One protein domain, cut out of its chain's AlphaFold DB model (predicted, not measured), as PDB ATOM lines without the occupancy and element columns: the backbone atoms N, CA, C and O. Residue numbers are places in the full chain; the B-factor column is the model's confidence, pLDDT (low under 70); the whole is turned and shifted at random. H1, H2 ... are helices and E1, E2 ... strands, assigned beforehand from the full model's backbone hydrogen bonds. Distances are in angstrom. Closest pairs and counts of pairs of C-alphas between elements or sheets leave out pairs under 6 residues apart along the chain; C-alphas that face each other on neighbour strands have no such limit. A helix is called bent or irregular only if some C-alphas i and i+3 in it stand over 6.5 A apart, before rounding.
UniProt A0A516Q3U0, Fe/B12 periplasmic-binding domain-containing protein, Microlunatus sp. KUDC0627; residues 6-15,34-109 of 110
ATOM      1  N   VAL A   6       8.132  23.323  43.606       83.88
ATOM      2  CA  VAL A   6       7.854  22.887  42.227       83.88
ATOM      3  C   VAL A   6       9.143  22.626  41.457       83.88
ATOM      4  O   VAL A   6       9.292  21.572  40.847       83.88
ATOM      5  N   ALA A   7      10.104  23.548  41.511       82.25
ATOM      6  CA  ALA A   7      11.353  23.404  40.773       82.25
ATOM      7  C   ALA A   7      12.156  22.180  41.240       82.25
ATOM      8  O   ALA A   7      12.654  21.424  40.408       82.25
ATOM      9  N   THR A   8      12.225  21.944  42.552       81.88
ATOM     10  CA  THR A   8      12.884  20.759  43.120       81.88
ATOM     11  C   THR A   8      12.154  19.469  42.746       81.88
ATOM     12  O   THR A   8      12.801  18.490  42.379       81.88
ATOM     13  N   THR A   9      10.819  19.474  42.776       84.25
ATOM     14  CA  THR A   9       9.984  18.312  42.433       84.25
ATOM     15  C   THR A   9      10.158  17.915  40.970       84.25
ATOM     16  O   THR A   9      10.488  16.770  40.680       84.25
ATOM     17  N   LEU A  10      10.016  18.870  40.044       87.38
ATOM     18  CA  LEU A  10      10.157  18.616  38.608       87.38
ATOM     19  C   LEU A  10      11.584  18.181  38.246       87.38
ATOM     20  O   LEU A  10      11.759  17.236  37.482       87.38
ATOM     21  N   LYS A  11      12.608  18.801  38.852       85.88
ATOM     22  CA  LYS A  11      14.004  18.372  38.675       85.88
ATOM     23  C   LYS A  11      14.228  16.942  39.178       85.88
ATOM     24  O   LYS A  11      14.962  16.191  38.544       85.88
ATOM     25  N   GLY A  12      13.595  16.558  40.288       84.00
ATOM     26  CA  GLY A  12      13.629  15.187  40.807       84.00
ATOM     27  C   GLY A  12      13.022  14.154  39.851       84.00
ATOM     28  O   GLY A  12      13.447  13.003  39.860       84.00
ATOM     29  N   LEU A  13      12.095  14.573  38.985       86.00
ATOM     30  CA  LEU A  13      11.520  13.757  37.911       86.00
ATOM     31  C   LEU A  13      12.346  13.784  36.610       86.00
ATOM     32  O   LEU A  13      11.923  13.220  35.607       86.00
ATOM     33  N   GLY A  14      13.507  14.447  36.599       88.69
ATOM     34  CA  GLY A  14      14.354  14.587  35.410       88.69
ATOM     35  C   GLY A  14      13.877  15.645  34.411       88.69
ATOM     36  O   GLY A  14      14.469  15.778  33.342       88.69
ATOM     37  N   LEU A  15      12.845  16.425  34.748       89.94
ATOM     38  CA  LEU A  15      12.335  17.483  33.881       89.94
ATOM     39  C   LEU A  15      13.223  18.724  33.950       89.94
ATOM     40  O   LEU A  15      13.695  19.135  35.015       89.94
ATOM     41  N   LEU A  34       2.857  39.749  25.391       81.94
ATOM     42  CA  LEU A  34       2.212  38.977  24.317       81.94
ATOM     43  C   LEU A  34       3.105  38.784  23.081       81.94
ATOM     44  O   LEU A  34       2.947  37.799  22.360       81.94
ATOM     45  N   GLU A  35       4.032  39.712  22.843       82.38
ATOM     46  CA  GLU A  35       5.000  39.648  21.741       82.38
ATOM     47  C   GLU A  35       6.155  38.666  21.999       82.38
ATOM     48  O   GLU A  35       6.886  38.338  21.073       82.38
ATOM     49  N   ARG A  36       6.310  38.192  23.244       85.62
ATOM     50  CA  ARG A  36       7.381  37.283  23.679       85.62
ATOM     51  C   ARG A  36       6.847  35.954  24.211       85.62
ATOM     52  O   ARG A  36       7.496  35.309  25.033       85.62
ATOM     53  N   LEU A  37       5.643  35.552  23.794       86.62
ATOM     54  CA  LEU A  37       5.042  34.286  24.234       86.62
ATOM     55  C   LEU A  37       5.840  33.056  23.781       86.62
ATOM     56  O   LEU A  37       5.771  32.020  24.429       86.62
ATOM     57  N   ASP A  38       6.655  33.171  22.738       87.12
ATOM     58  CA  ASP A  38       7.637  32.151  22.363       87.12
ATOM     59  C   ASP A  38       8.593  31.804  23.519       87.12
ATOM     60  O   ASP A  38       9.025  30.664  23.660       87.12
ATOM     61  N   ALA A  39       8.870  32.757  24.416       88.44
ATOM     62  CA  ALA A  39       9.738  32.532  25.563       88.44
ATOM     63  C   ALA A  39       9.180  31.520  26.582       88.44
ATOM     64  O   ALA A  39       9.945  31.039  27.428       88.44
ATOM     65  N   ILE A  40       7.879  31.218  26.531       90.12
ATOM     66  CA  ILE A  40       7.222  30.236  27.403       90.12
ATOM     67  C   ILE A  40       6.920  28.907  26.701       90.12
ATOM     68  O   ILE A  40       6.373  28.021  27.354       90.12
ATOM     69  N   ASP A  41       7.272  28.756  25.420       93.19
ATOM     70  CA  ASP A  41       7.071  27.496  24.699       93.19
ATOM     71  C   ASP A  41       7.972  26.383  25.268       93.19
ATOM     72  O   ASP A  41       9.098  26.630  25.719       93.19
ATOM     73  N   ALA A  42       7.444  25.162  25.301       94.06
ATOM     74  CA  ALA A  42       8.055  24.000  25.949       94.06
ATOM     75  C   ALA A  42       7.440  22.698  25.412       94.06
ATOM     76  O   ALA A  42       6.429  22.731  24.723       94.06
ATOM     77  N   ASP A  43       7.984  21.540  25.788       94.75
ATOM     78  CA  ASP A  43       7.325  20.261  25.481       94.75
ATOM     79  C   ASP A  43       6.028  20.082  26.291       94.75
ATOM     80  O   ASP A  43       5.048  19.543  25.805       94.75
ATOM     81  N   TRP A  44       5.995  20.565  27.536       95.25
ATOM     82  CA  TRP A  44       4.810  20.536  28.398       95.25
ATOM     83  C   TRP A  44       4.670  21.842  29.172       95.25
ATOM     84  O   TRP A  44       5.656  22.396  29.662       95.25
ATOM     85  N   MET A  45       3.430  22.306  29.340       95.44
ATOM     86  CA  MET A  45       3.119  23.531  30.074       95.44
ATOM     87  C   MET A  45       2.080  23.268  31.161       95.44
ATOM     88  O   MET A  45       0.902  23.066  30.880       95.44
ATOM     89  N   PHE A  46       2.501  23.358  32.421       95.62
ATOM     90  CA  PHE A  46       1.594  23.368  33.569       95.62
ATOM     91  C   PHE A  46       1.099  24.800  33.810       95.62
ATOM     92  O   PHE A  46       1.845  25.667  34.264       95.62
ATOM     93  N   PHE A  47      -0.155  25.059  33.447       95.44
ATOM     94  CA  PHE A  47      -0.761  26.386  33.406       95.44
ATOM     95  C   PHE A  47      -1.516  26.678  34.711       95.44
ATOM     96  O   PHE A  47      -2.584  26.115  34.962       95.44
ATOM     97  N   GLY A  48      -0.968  27.560  35.551       94.31
ATOM     98  CA  GLY A  48      -1.568  27.969  36.823       94.31
ATOM     99  C   GLY A  48      -2.005  29.435  36.819       94.31
ATOM    100  O   GLY A  48      -1.222  30.310  36.458       94.31
ATOM    101  N   ALA A  49      -3.232  29.713  37.260       93.50
ATOM    102  CA  ALA A  49      -3.693  31.052  37.634       93.50
ATOM    103  C   ALA A  49      -3.831  31.155  39.159       93.50
ATOM    104  O   ALA A  49      -3.969  30.141  39.837       93.50
ATOM    105  N   LEU A  50      -3.809  32.369  39.718       89.12
ATOM    106  CA  LEU A  50      -4.007  32.553  41.158       89.12
ATOM    107  C   LEU A  50      -5.362  31.959  41.590       89.12
ATOM    108  O   LEU A  50      -6.399  32.340  41.049       89.12
ATOM    109  N   GLY A  51      -5.341  31.052  42.567       90.75
ATOM    110  CA  GLY A  51      -6.527  30.328  43.028       90.75
ATOM    111  C   GLY A  51      -6.440  28.826  42.768       90.75
ATOM    112  O   GLY A  51      -5.364  28.237  42.876       90.75
ATOM    113  N   ASP A  52      -7.581  28.206  42.491       94.56
ATOM    114  CA  ASP A  52      -7.719  26.762  42.299       94.56
ATOM    115  C   ASP A  52      -7.593  26.342  40.820       94.56
ATOM    116  O   ASP A  52      -7.344  27.144  39.913       94.56
ATOM    117  N   LYS A  53      -7.791  25.048  40.554       95.75
ATOM    118  CA  LYS A  53      -7.773  24.498  39.191       95.75
ATOM    119  C   LYS A  53      -8.853  25.097  38.280       95.75
ATOM    120  O   LYS A  53      -8.624  25.219  37.074       95.75
ATOM    121  N   ALA A  54     -10.013  25.482  38.812       97.19
ATOM    122  CA  ALA A  54     -11.088  26.072  38.016       97.19
ATOM    123  C   ALA A  54     -10.707  27.476  37.521       97.19
ATOM    124  O   ALA A  54     -10.942  27.801  36.351       97.19
ATOM    125  N   ALA A  55     -10.039  28.269  38.365       96.88
ATOM    126  CA  ALA A  55      -9.460  29.552  37.975       96.88
ATOM    127  C   ALA A  55      -8.441  29.381  36.834       96.88
ATOM    128  O   ALA A  55      -8.527  30.072  35.814       96.88
ATOM    129  N   SER A  56      -7.539  28.400  36.945       97.19
ATOM    130  CA  SER A  56      -6.575  28.071  35.883       97.19
ATOM    131  C   SER A  56      -7.251  27.654  34.578       97.19
ATOM    132  O   SER A  56      -6.864  28.119  33.508       97.19
ATOM    133  N   GLN A  57      -8.301  26.830  34.637       97.94
ATOM    134  CA  GLN A  57      -9.069  26.440  33.450       97.94
ATOM    135  C   GLN A  57      -9.757  27.636  32.785       97.94
ATOM    136  O   GLN A  57      -9.793  27.729  31.557       97.94
ATOM    137  N   GLN A  58     -10.313  28.559  33.572       97.81
ATOM    138  CA  GLN A  58     -10.907  29.781  33.039       97.81
ATOM    139  C   GLN A  58      -9.864  30.664  32.358       97.81
ATOM    140  O   GLN A  58     -10.111  31.131  31.247       97.81
ATOM    141  N   ALA A  59      -8.713  30.871  32.995       96.50
ATOM    142  CA  ALA A  59      -7.618  31.642  32.424       96.50
ATOM    143  C   ALA A  59      -7.079  30.993  31.138       96.50
ATOM    144  O   ALA A  59      -6.900  31.685  30.136       96.50
ATOM    145  N   TYR A  60      -6.938  29.666  31.113       97.56
ATOM    146  CA  TYR A  60      -6.537  28.925  29.917       97.56
ATOM    147  C   TYR A  60      -7.526  29.123  28.758       97.56
ATOM    148  O   TYR A  60      -7.108  29.453  27.650       97.56
ATOM    149  N   ARG A  61      -8.843  29.065  29.012       97.81
ATOM    150  CA  ARG A  61      -9.862  29.371  27.985       97.81
ATOM    151  C   ARG A  61      -9.743  30.786  27.416       97.81
ATOM    152  O   ARG A  61     -10.130  31.009  26.270       97.81
ATOM    153  N   GLN A  62      -9.263  31.756  28.196       96.50
ATOM    154  CA  GLN A  62      -9.000  33.103  27.679       96.50
ATOM    155  C   GLN A  62      -7.703  33.143  26.867       96.50
ATOM    156  O   GLN A  62      -7.698  33.720  25.784       96.50
ATOM    157  N   ALA A  63      -6.639  32.482  27.335       94.50
ATOM    158  CA  ALA A  63      -5.377  32.374  26.603       94.50
ATOM    159  C   ALA A  63      -5.573  31.717  25.226       94.50
ATOM    160  O   ALA A  63      -5.054  32.205  24.228       94.50
ATOM    161  N   GLN A  64      -6.432  30.699  25.134       95.88
ATOM    162  CA  GLN A  64      -6.786  30.042  23.872       95.88
ATOM    163  C   GLN A  64      -7.465  30.959  22.846       95.88
ATOM    164  O   GLN A  64      -7.538  30.591  21.679       95.88
ATOM    165  N   LYS A  65      -7.955  32.146  23.228       96.00
ATOM    166  CA  LYS A  65      -8.488  33.148  22.283       96.00
ATOM    167  C   LYS A  65      -7.399  34.039  21.687       96.00
ATOM    168  O   LYS A  65      -7.664  34.784  20.747       96.00
ATOM    169  N   VAL A  66      -6.188  33.999  22.238       94.00
ATOM    170  CA  VAL A  66      -5.058  34.815  21.797       94.00
ATOM    171  C   VAL A  66      -4.333  34.092  20.666       94.00
ATOM    172  O   VAL A  66      -3.797  33.002  20.854       94.00
ATOM    173  N   LYS A  67      -4.276  34.717  19.486       92.81
ATOM    174  CA  LYS A  67      -3.679  34.115  18.281       92.81
ATOM    175  C   LYS A  67      -2.229  33.665  18.492       92.81
ATOM    176  O   LYS A  67      -1.873  32.571  18.077       92.81
ATOM    177  N   THR A  68      -1.407  34.476  19.153       91.75
ATOM    178  CA  THR A  68      -0.001  34.136  19.429       91.75
ATOM    179  C   THR A  68       0.144  32.976  20.415       91.75
ATOM    180  O   THR A  68       1.077  32.195  20.292       91.75
ATOM    181  N   PHE A  69      -0.804  32.786  21.337       94.62
ATOM    182  CA  PHE A  69      -0.816  31.624  22.232       94.62
ATOM    183  C   PHE A  69      -1.190  30.331  21.489       94.62
ATOM    184  O   PHE A  69      -0.589  29.287  21.715       94.62
ATOM    185  N   GLN A  70      -2.135  30.400  20.543       94.88
ATOM    186  CA  GLN A  70      -2.486  29.266  19.670       94.88
ATOM    187  C   GLN A  70      -1.316  28.794  18.789       94.88
ATOM    188  O   GLN A  70      -1.326  27.669  18.293       94.88
ATOM    189  N   GLN A  71      -0.321  29.657  18.566       94.75
ATOM    190  CA  GLN A  71       0.855  29.356  17.752       94.75
ATOM    191  C   GLN A  71       1.964  28.626  18.519       94.75
ATOM    192  O   GLN A  71       2.904  28.168  17.878       94.75
ATOM    193  N   LEU A  72       1.862  28.503  19.846       96.25
ATOM    194  CA  LEU A  72       2.853  27.787  20.646       96.25
ATOM    195  C   LEU A  72       2.826  26.291  20.329       96.25
ATOM    196  O   LEU A  72       1.751  25.691  20.219       96.25
ATOM    197  N   SER A  73       4.004  25.684  20.241       96.75
ATOM    198  CA  SER A  73       4.159  24.261  19.936       96.75
ATOM    199  C   SER A  73       3.453  23.409  20.991       96.75
ATOM    200  O   SER A  73       2.684  22.511  20.649       96.75
ATOM    201  N   VAL A  74       3.593  23.775  22.270       96.69
ATOM    202  CA  VAL A  74       2.913  23.105  23.392       96.69
ATOM    203  C   VAL A  74       1.386  23.134  23.278       96.69
ATOM    204  O   VAL A  74       0.697  22.188  23.667       96.69
ATOM    205  N   GLN A  75       0.833  24.219  22.724       97.00
ATOM    206  CA  GLN A  75      -0.606  24.378  22.540       97.00
ATOM    207  C   GLN A  75      -1.106  23.525  21.376       97.00
ATOM    208  O   GLN A  75      -2.165  22.905  21.481       97.00
ATOM    209  N   GLN A  76      -0.346  23.481  20.282       97.06
ATOM    210  CA  GLN A  76      -0.654  22.667  19.104       97.06
ATOM    211  C   GLN A  76      -0.540  21.170  19.399       97.06
ATOM    212  O   GLN A  76      -1.336  20.383  18.897       97.06
ATOM    213  N   ALA A  77       0.398  20.785  20.264       96.94
ATOM    214  CA  ALA A  77       0.566  19.414  20.730       96.94
ATOM    215  C   ALA A  77      -0.464  18.993  21.796       96.94
ATOM    216  O   ALA A  77      -0.440  17.850  22.243       96.94
ATOM    217  N   HIS A  78      -1.374  19.887  22.211       96.12
ATOM    218  CA  HIS A  78      -2.332  19.657  23.300       96.12
ATOM    219  C   HIS A  78      -1.675  19.313  24.654       96.12
ATOM    220  O   HIS A  78      -2.265  18.622  25.481       96.12
ATOM    221  N   GLN A  79      -0.480  19.851  24.913       96.94
ATOM    222  CA  GLN A  79       0.344  19.582  26.102       96.94
ATOM    223  C   GLN A  79       0.296  20.723  27.138       96.94
ATOM    224  O   GLN A  79       1.193  20.885  27.971       96.94
ATOM    225  N   VAL A  80      -0.777  21.522  27.113       97.38
ATOM    226  CA  VAL A  80      -1.066  22.538  28.135       97.38
ATOM    227  C   VAL A  80      -2.038  21.969  29.165       97.38
ATOM    228  O   VAL A  80      -3.179  21.633  28.847       97.38
ATOM    229  N   VAL A  81      -1.596  21.904  30.419       97.31
ATOM    230  CA  VAL A  81      -2.313  21.281  31.535       97.31
ATOM    231  C   VAL A  81      -2.686  22.349  32.561       97.31
ATOM    232  O   VAL A  81      -1.815  22.816  33.292       97.31
ATOM    233  N   PRO A  82      -3.965  22.750  32.664       97.19
ATOM    234  CA  PRO A  82      -4.415  23.610  33.751       97.19
ATOM    235  C   PRO A  82      -4.286  22.901  35.105       97.19
ATOM    236  O   PRO A  82      -4.829  21.807  35.287       97.19
ATOM    237  N   VAL A  83      -3.613  23.535  36.062       96.88
ATOM    238  CA  VAL A  83      -3.310  22.969  37.391       96.88
ATOM    239  C   VAL A  83      -3.916  23.788  38.526       96.88
ATOM    240  O   VAL A  83      -4.400  24.898  38.307       96.88
ATOM    241  N   ASP A  84      -3.885  23.269  39.754       96.06
ATOM    242  CA  ASP A  84      -4.203  24.070  40.938       96.06
ATOM    243  C   ASP A  84      -3.108  25.123  41.175       96.06
ATOM    244  O   ASP A  84      -1.992  24.806  41.593       96.06
ATOM    245  N   GLY A  85      -3.397  26.388  40.867       92.25
ATOM    246  CA  GLY A  85      -2.373  27.425  40.915       92.25
ATOM    247  C   GLY A  85      -1.861  27.704  42.325       92.25
ATOM    248  O   GLY A  85      -0.682  28.015  42.488       92.25
ATOM    249  N   SER A  86      -2.685  27.518  43.355       91.44
ATOM    250  CA  SER A  86      -2.266  27.655  44.749       91.44
ATOM    251  C   SER A  86      -1.234  26.592  45.106       91.44
ATOM    252  O   SER A  86      -0.168  26.946  45.604       91.44
ATOM    253  N   ALA A  87      -1.476  25.320  44.778       91.56
ATOM    254  CA  ALA A  87      -0.517  24.233  44.990       91.56
ATOM    255  C   ALA A  87       0.795  24.426  44.206       91.56
ATOM    256  O   ALA A  87       1.872  24.078  44.696       91.56
ATOM    257  N   TRP A  88       0.719  24.998  43.004       91.31
ATOM    258  CA  TRP A  88       1.868  25.169  42.110       91.31
ATOM    259  C   TRP A  88       2.664  26.468  42.318       91.31
ATOM    260  O   TRP A  88       3.804  26.555  41.863       91.31
ATOM    261  N   THR A  89       2.115  27.482  42.991       80.69
ATOM    262  CA  THR A  89       2.782  28.800  43.093       80.69
ATOM    263  C   THR A  89       2.911  29.347  44.511       80.69
ATOM    264  O   THR A  89       3.906  30.016  44.789       80.69
ATOM    265  N   SER A  90       1.975  29.035  45.412       75.69
ATOM    266  CA  SER A  90       1.844  29.721  46.710       75.69
ATOM    267  C   SER A  90       1.946  28.786  47.914       75.69
ATOM    268  O   SER A  90       2.551  29.134  48.926       75.69
ATOM    269  N   ALA A  91       1.354  27.594  47.831       79.12
ATOM    270  CA  ALA A  91       1.347  26.614  48.906       79.12
ATOM    271  C   ALA A  91       2.605  25.740  48.843       79.12
ATOM    272  O   ALA A  91       2.909  25.136  47.819       79.12
ATOM    273  N   GLY A  92       3.323  25.657  49.962       75.06
ATOM    274  CA  GLY A  92       4.427  24.719  50.155       75.06
ATOM    275  C   GLY A  92       4.004  23.448  50.899       75.06
ATOM    276  O   GLY A  92       2.842  23.253  51.257       75.06
ATOM    277  N   GLY A  93       4.978  22.585  51.183       84.44
ATOM    278  CA  GLY A  93       4.797  21.406  52.033       84.44
ATOM    279  C   GLY A  93       4.321  20.137  51.306       84.44
ATOM    280  O   GLY A  93       4.189  20.115  50.077       84.44
ATOM    281  N   PRO A  94       4.092  19.037  52.054       86.69
ATOM    282  CA  PRO A  94       3.899  17.706  51.471       86.69
ATOM    283  C   PRO A  94       2.633  17.563  50.621       86.69
ATOM    284  O   PRO A  94       2.652  16.870  49.608       86.69
ATOM    285  N   LEU A  95       1.535  18.230  50.996       88.50
ATOM    286  CA  LEU A  95       0.277  18.150  50.247       88.50
ATOM    287  C   LEU A  95       0.384  18.829  48.879       88.50
ATOM    288  O   LEU A  95       0.004  18.223  47.880       88.50
ATOM    289  N   ALA A  96       0.954  20.036  48.830       89.94
ATOM    290  CA  ALA A  96       1.204  20.746  47.580       89.94
ATOM    291  C   ALA A  96       2.187  19.971  46.688       89.94
ATOM    292  O   ALA A  96       1.926  19.765  45.509       89.94
ATOM    293  N   THR A  97       3.268  19.441  47.272       89.19
ATOM    294  CA  THR A  97       4.244  18.602  46.553       89.19
ATOM    295  C   THR A  97       3.589  17.354  45.956       89.19
ATOM    296  O   THR A  97       3.834  17.016  44.801       89.19
ATOM    297  N   ARG A  98       2.709  16.685  46.711       90.31
ATOM    298  CA  ARG A  98       1.962  15.519  46.227       90.31
ATOM    299  C   ARG A  98       1.042  15.870  45.059       90.31
ATOM    300  O   ARG A  98       0.980  15.093  44.116       90.31
ATOM    301  N   LEU A  99       0.357  17.014  45.108       92.44
ATOM    302  CA  LEU A  99      -0.484  17.473  43.998       92.44
ATOM    303  C   LEU A  99       0.350  17.750  42.741       92.44
ATOM    304  O   LEU A  99       0.008  17.253  41.676       92.44
ATOM    305  N   VAL A 100       1.491  18.437  42.873       92.44
ATOM    306  CA  VAL A 100       2.425  18.679  41.755       92.44
ATOM    307  C   VAL A 100       2.900  17.359  41.139       92.44
ATOM    308  O   VAL A 100       2.906  17.216  39.917       92.44
ATOM    309  N   LEU A 101       3.254  16.371  41.968       92.19
ATOM    310  CA  LEU A 101       3.635  15.033  41.505       92.19
ATOM    311  C   LEU A 101       2.490  14.327  40.768       92.19
ATOM    312  O   LEU A 101       2.724  13.747  39.714       92.19
ATOM    313  N   GLN A 102       1.268  14.376  41.303       93.62
ATOM    314  CA  GLN A 102       0.093  13.747  40.694       93.62
ATOM    315  C   GLN A 102      -0.263  14.379  39.348       93.62
ATOM    316  O   GLN A 102      -0.456  13.654  38.376       93.62
ATOM    317  N   ASP A 103      -0.302  15.709  39.281       94.62
ATOM    318  CA  ASP A 103      -0.557  16.448  38.044       94.62
ATOM    319  C   ASP A 103       0.516  16.132  36.989       94.62
ATOM    320  O   ASP A 103       0.192  15.883  35.829       94.62
ATOM    321  N   THR A 104       1.791  16.077  37.397       93.62
ATOM    322  CA  THR A 104       2.903  15.752  36.489       93.62
ATOM    323  C   THR A 104       2.822  14.312  35.989       93.62
ATOM    324  O   THR A 104       2.946  14.070  34.793       93.62
ATOM    325  N   ALA A 105       2.577  13.348  36.880       92.50
ATOM    326  CA  ALA A 105       2.464  11.939  36.513       92.50
ATOM    327  C   ALA A 105       1.260  11.673  35.598       92.50
ATOM    328  O   ALA A 105       1.378  10.899  34.657       92.50
ATOM    329  N   ALA A 106       0.123  12.327  35.850       92.94
ATOM    330  CA  ALA A 106      -1.064  12.198  35.010       92.94
ATOM    331  C   ALA A 106      -0.859  12.806  33.616       92.94
ATOM    332  O   ALA A 106      -1.352  12.253  32.640       92.94
ATOM    333  N   ALA A 107      -0.135  13.926  33.521       92.88
ATOM    334  CA  ALA A 107       0.178  14.563  32.246       92.88
ATOM    335  C   ALA A 107       1.134  13.715  31.396       92.88
ATOM    336  O   ALA A 107       0.923  13.562  30.201       92.88
ATOM    337  N   LEU A 108       2.171  13.149  32.015       89.56
ATOM    338  CA  LEU A 108       3.228  12.410  31.318       89.56
ATOM    339  C   LEU A 108       2.946  10.906  31.172       89.56
ATOM    340  O   LEU A 108       3.820  10.166  30.719       89.56
ATOM    341  N   ALA A 109       1.768  10.444  31.593       85.38
ATOM    342  CA  ALA A 109       1.363   9.056  31.415       85.38
ATOM    343  C   ALA A 109       1.206   8.724  29.912       85.38
ATOM    344  O   ALA A 109       0.743   9.582  29.158       85.38
TER     345      ALA A 109
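Overview. This is residues 6 to 15 and 34 to 109 of the 110 residues of the protein "Fe/B12 periplasmic-binding domain-containing protein" of Microlunatus sp. KUDC0627 (UniProt A0A516Q3U0). A short pair of parallel strands, E1 and E2, sits in the middle of the model between two groups of helices: H1, H6 and H7 toward one end of the longest axis, H2, H4 and H5 toward the other. H3 packs on E2 at the side of the strand pair. The printed part has 86 residues with seven named helices and two named strands, in the order H1, H2, E1, H3, H4, H5, E2, H6, H7, and its class is mostly helix. It is compact, with a radius of gyration of the C-alphas of 13.0 A and spans of 38 by 27 by 22 A.

Arrangement. H1, residues 6 to 12, touches residues 97 to 101 of H7, residues 93 to 107, at a steep tilt of 64 degrees, the same way; their closest C-alphas, those of Val 6 and Val 100, are 6.9 A apart. H2, residues 34 to 40, touches H4, residues 67 to 70, with the C-alphas of Leu 37 and Phe 69 closest at 6.7 A. E1, residues 45 to 47, and E2, residues 80 to 82, are parallel neighbours at 26 degrees, with N 47 and O 81 at 2.8 A, within hydrogen-bond range. With H3, residues 53 to 63, H4 and H5, residues 73 to 76, between them, they form a strand-helix-strand unit, two parallel neighbour strands joined through helices. The closest C-alphas of H3 and E2 are those of Ser 56 and Pro 82, 5.4 A apart. H4 and H5 are close but not clearly touching, with C-alphas 70 and 76 closest at 6.9 A. H6, residues 85 to 89, touches residues 96 to 100 of H7, where the C-alphas of Ala 87 and Ala 96 are closest at 4.7 A. H3 and H7 are apart. In H1, H3, H6 and H7 every O i to N i+4 pair is within hydrogen-bond range; in H2 0 of 3 are, beside 2 of 4 O i to N i+3 pairs, and H4 and H5 are too short for an i+4 pair.

Along the chain. H1 begins at C-alpha 6, (7.854, 22.887, 42.227), and is 9.7 A long. H2, 10.5 A long, is irregular: C-alphas 35 and 38 are 8.0 A apart. H3 is 15.0 A long, from C-alpha 53 at (-7.773, 24.498, 39.191). H7, the longest helix, measures 21.4 A and ends at C-alpha 107, (0.178, 14.563, 32.246).

Size, cuts and confidence. The two C-alphas farthest apart, those of Lys 67 and Pro 94, are 37.8 A apart. Residues 16 to 33 are not printed, and C-alphas 15 and 34 stand 25.6 A apart across this cut. The links that are printed whole are tight. The mean pLDDT of the printed part is 91.6, and no printed residue is under 70.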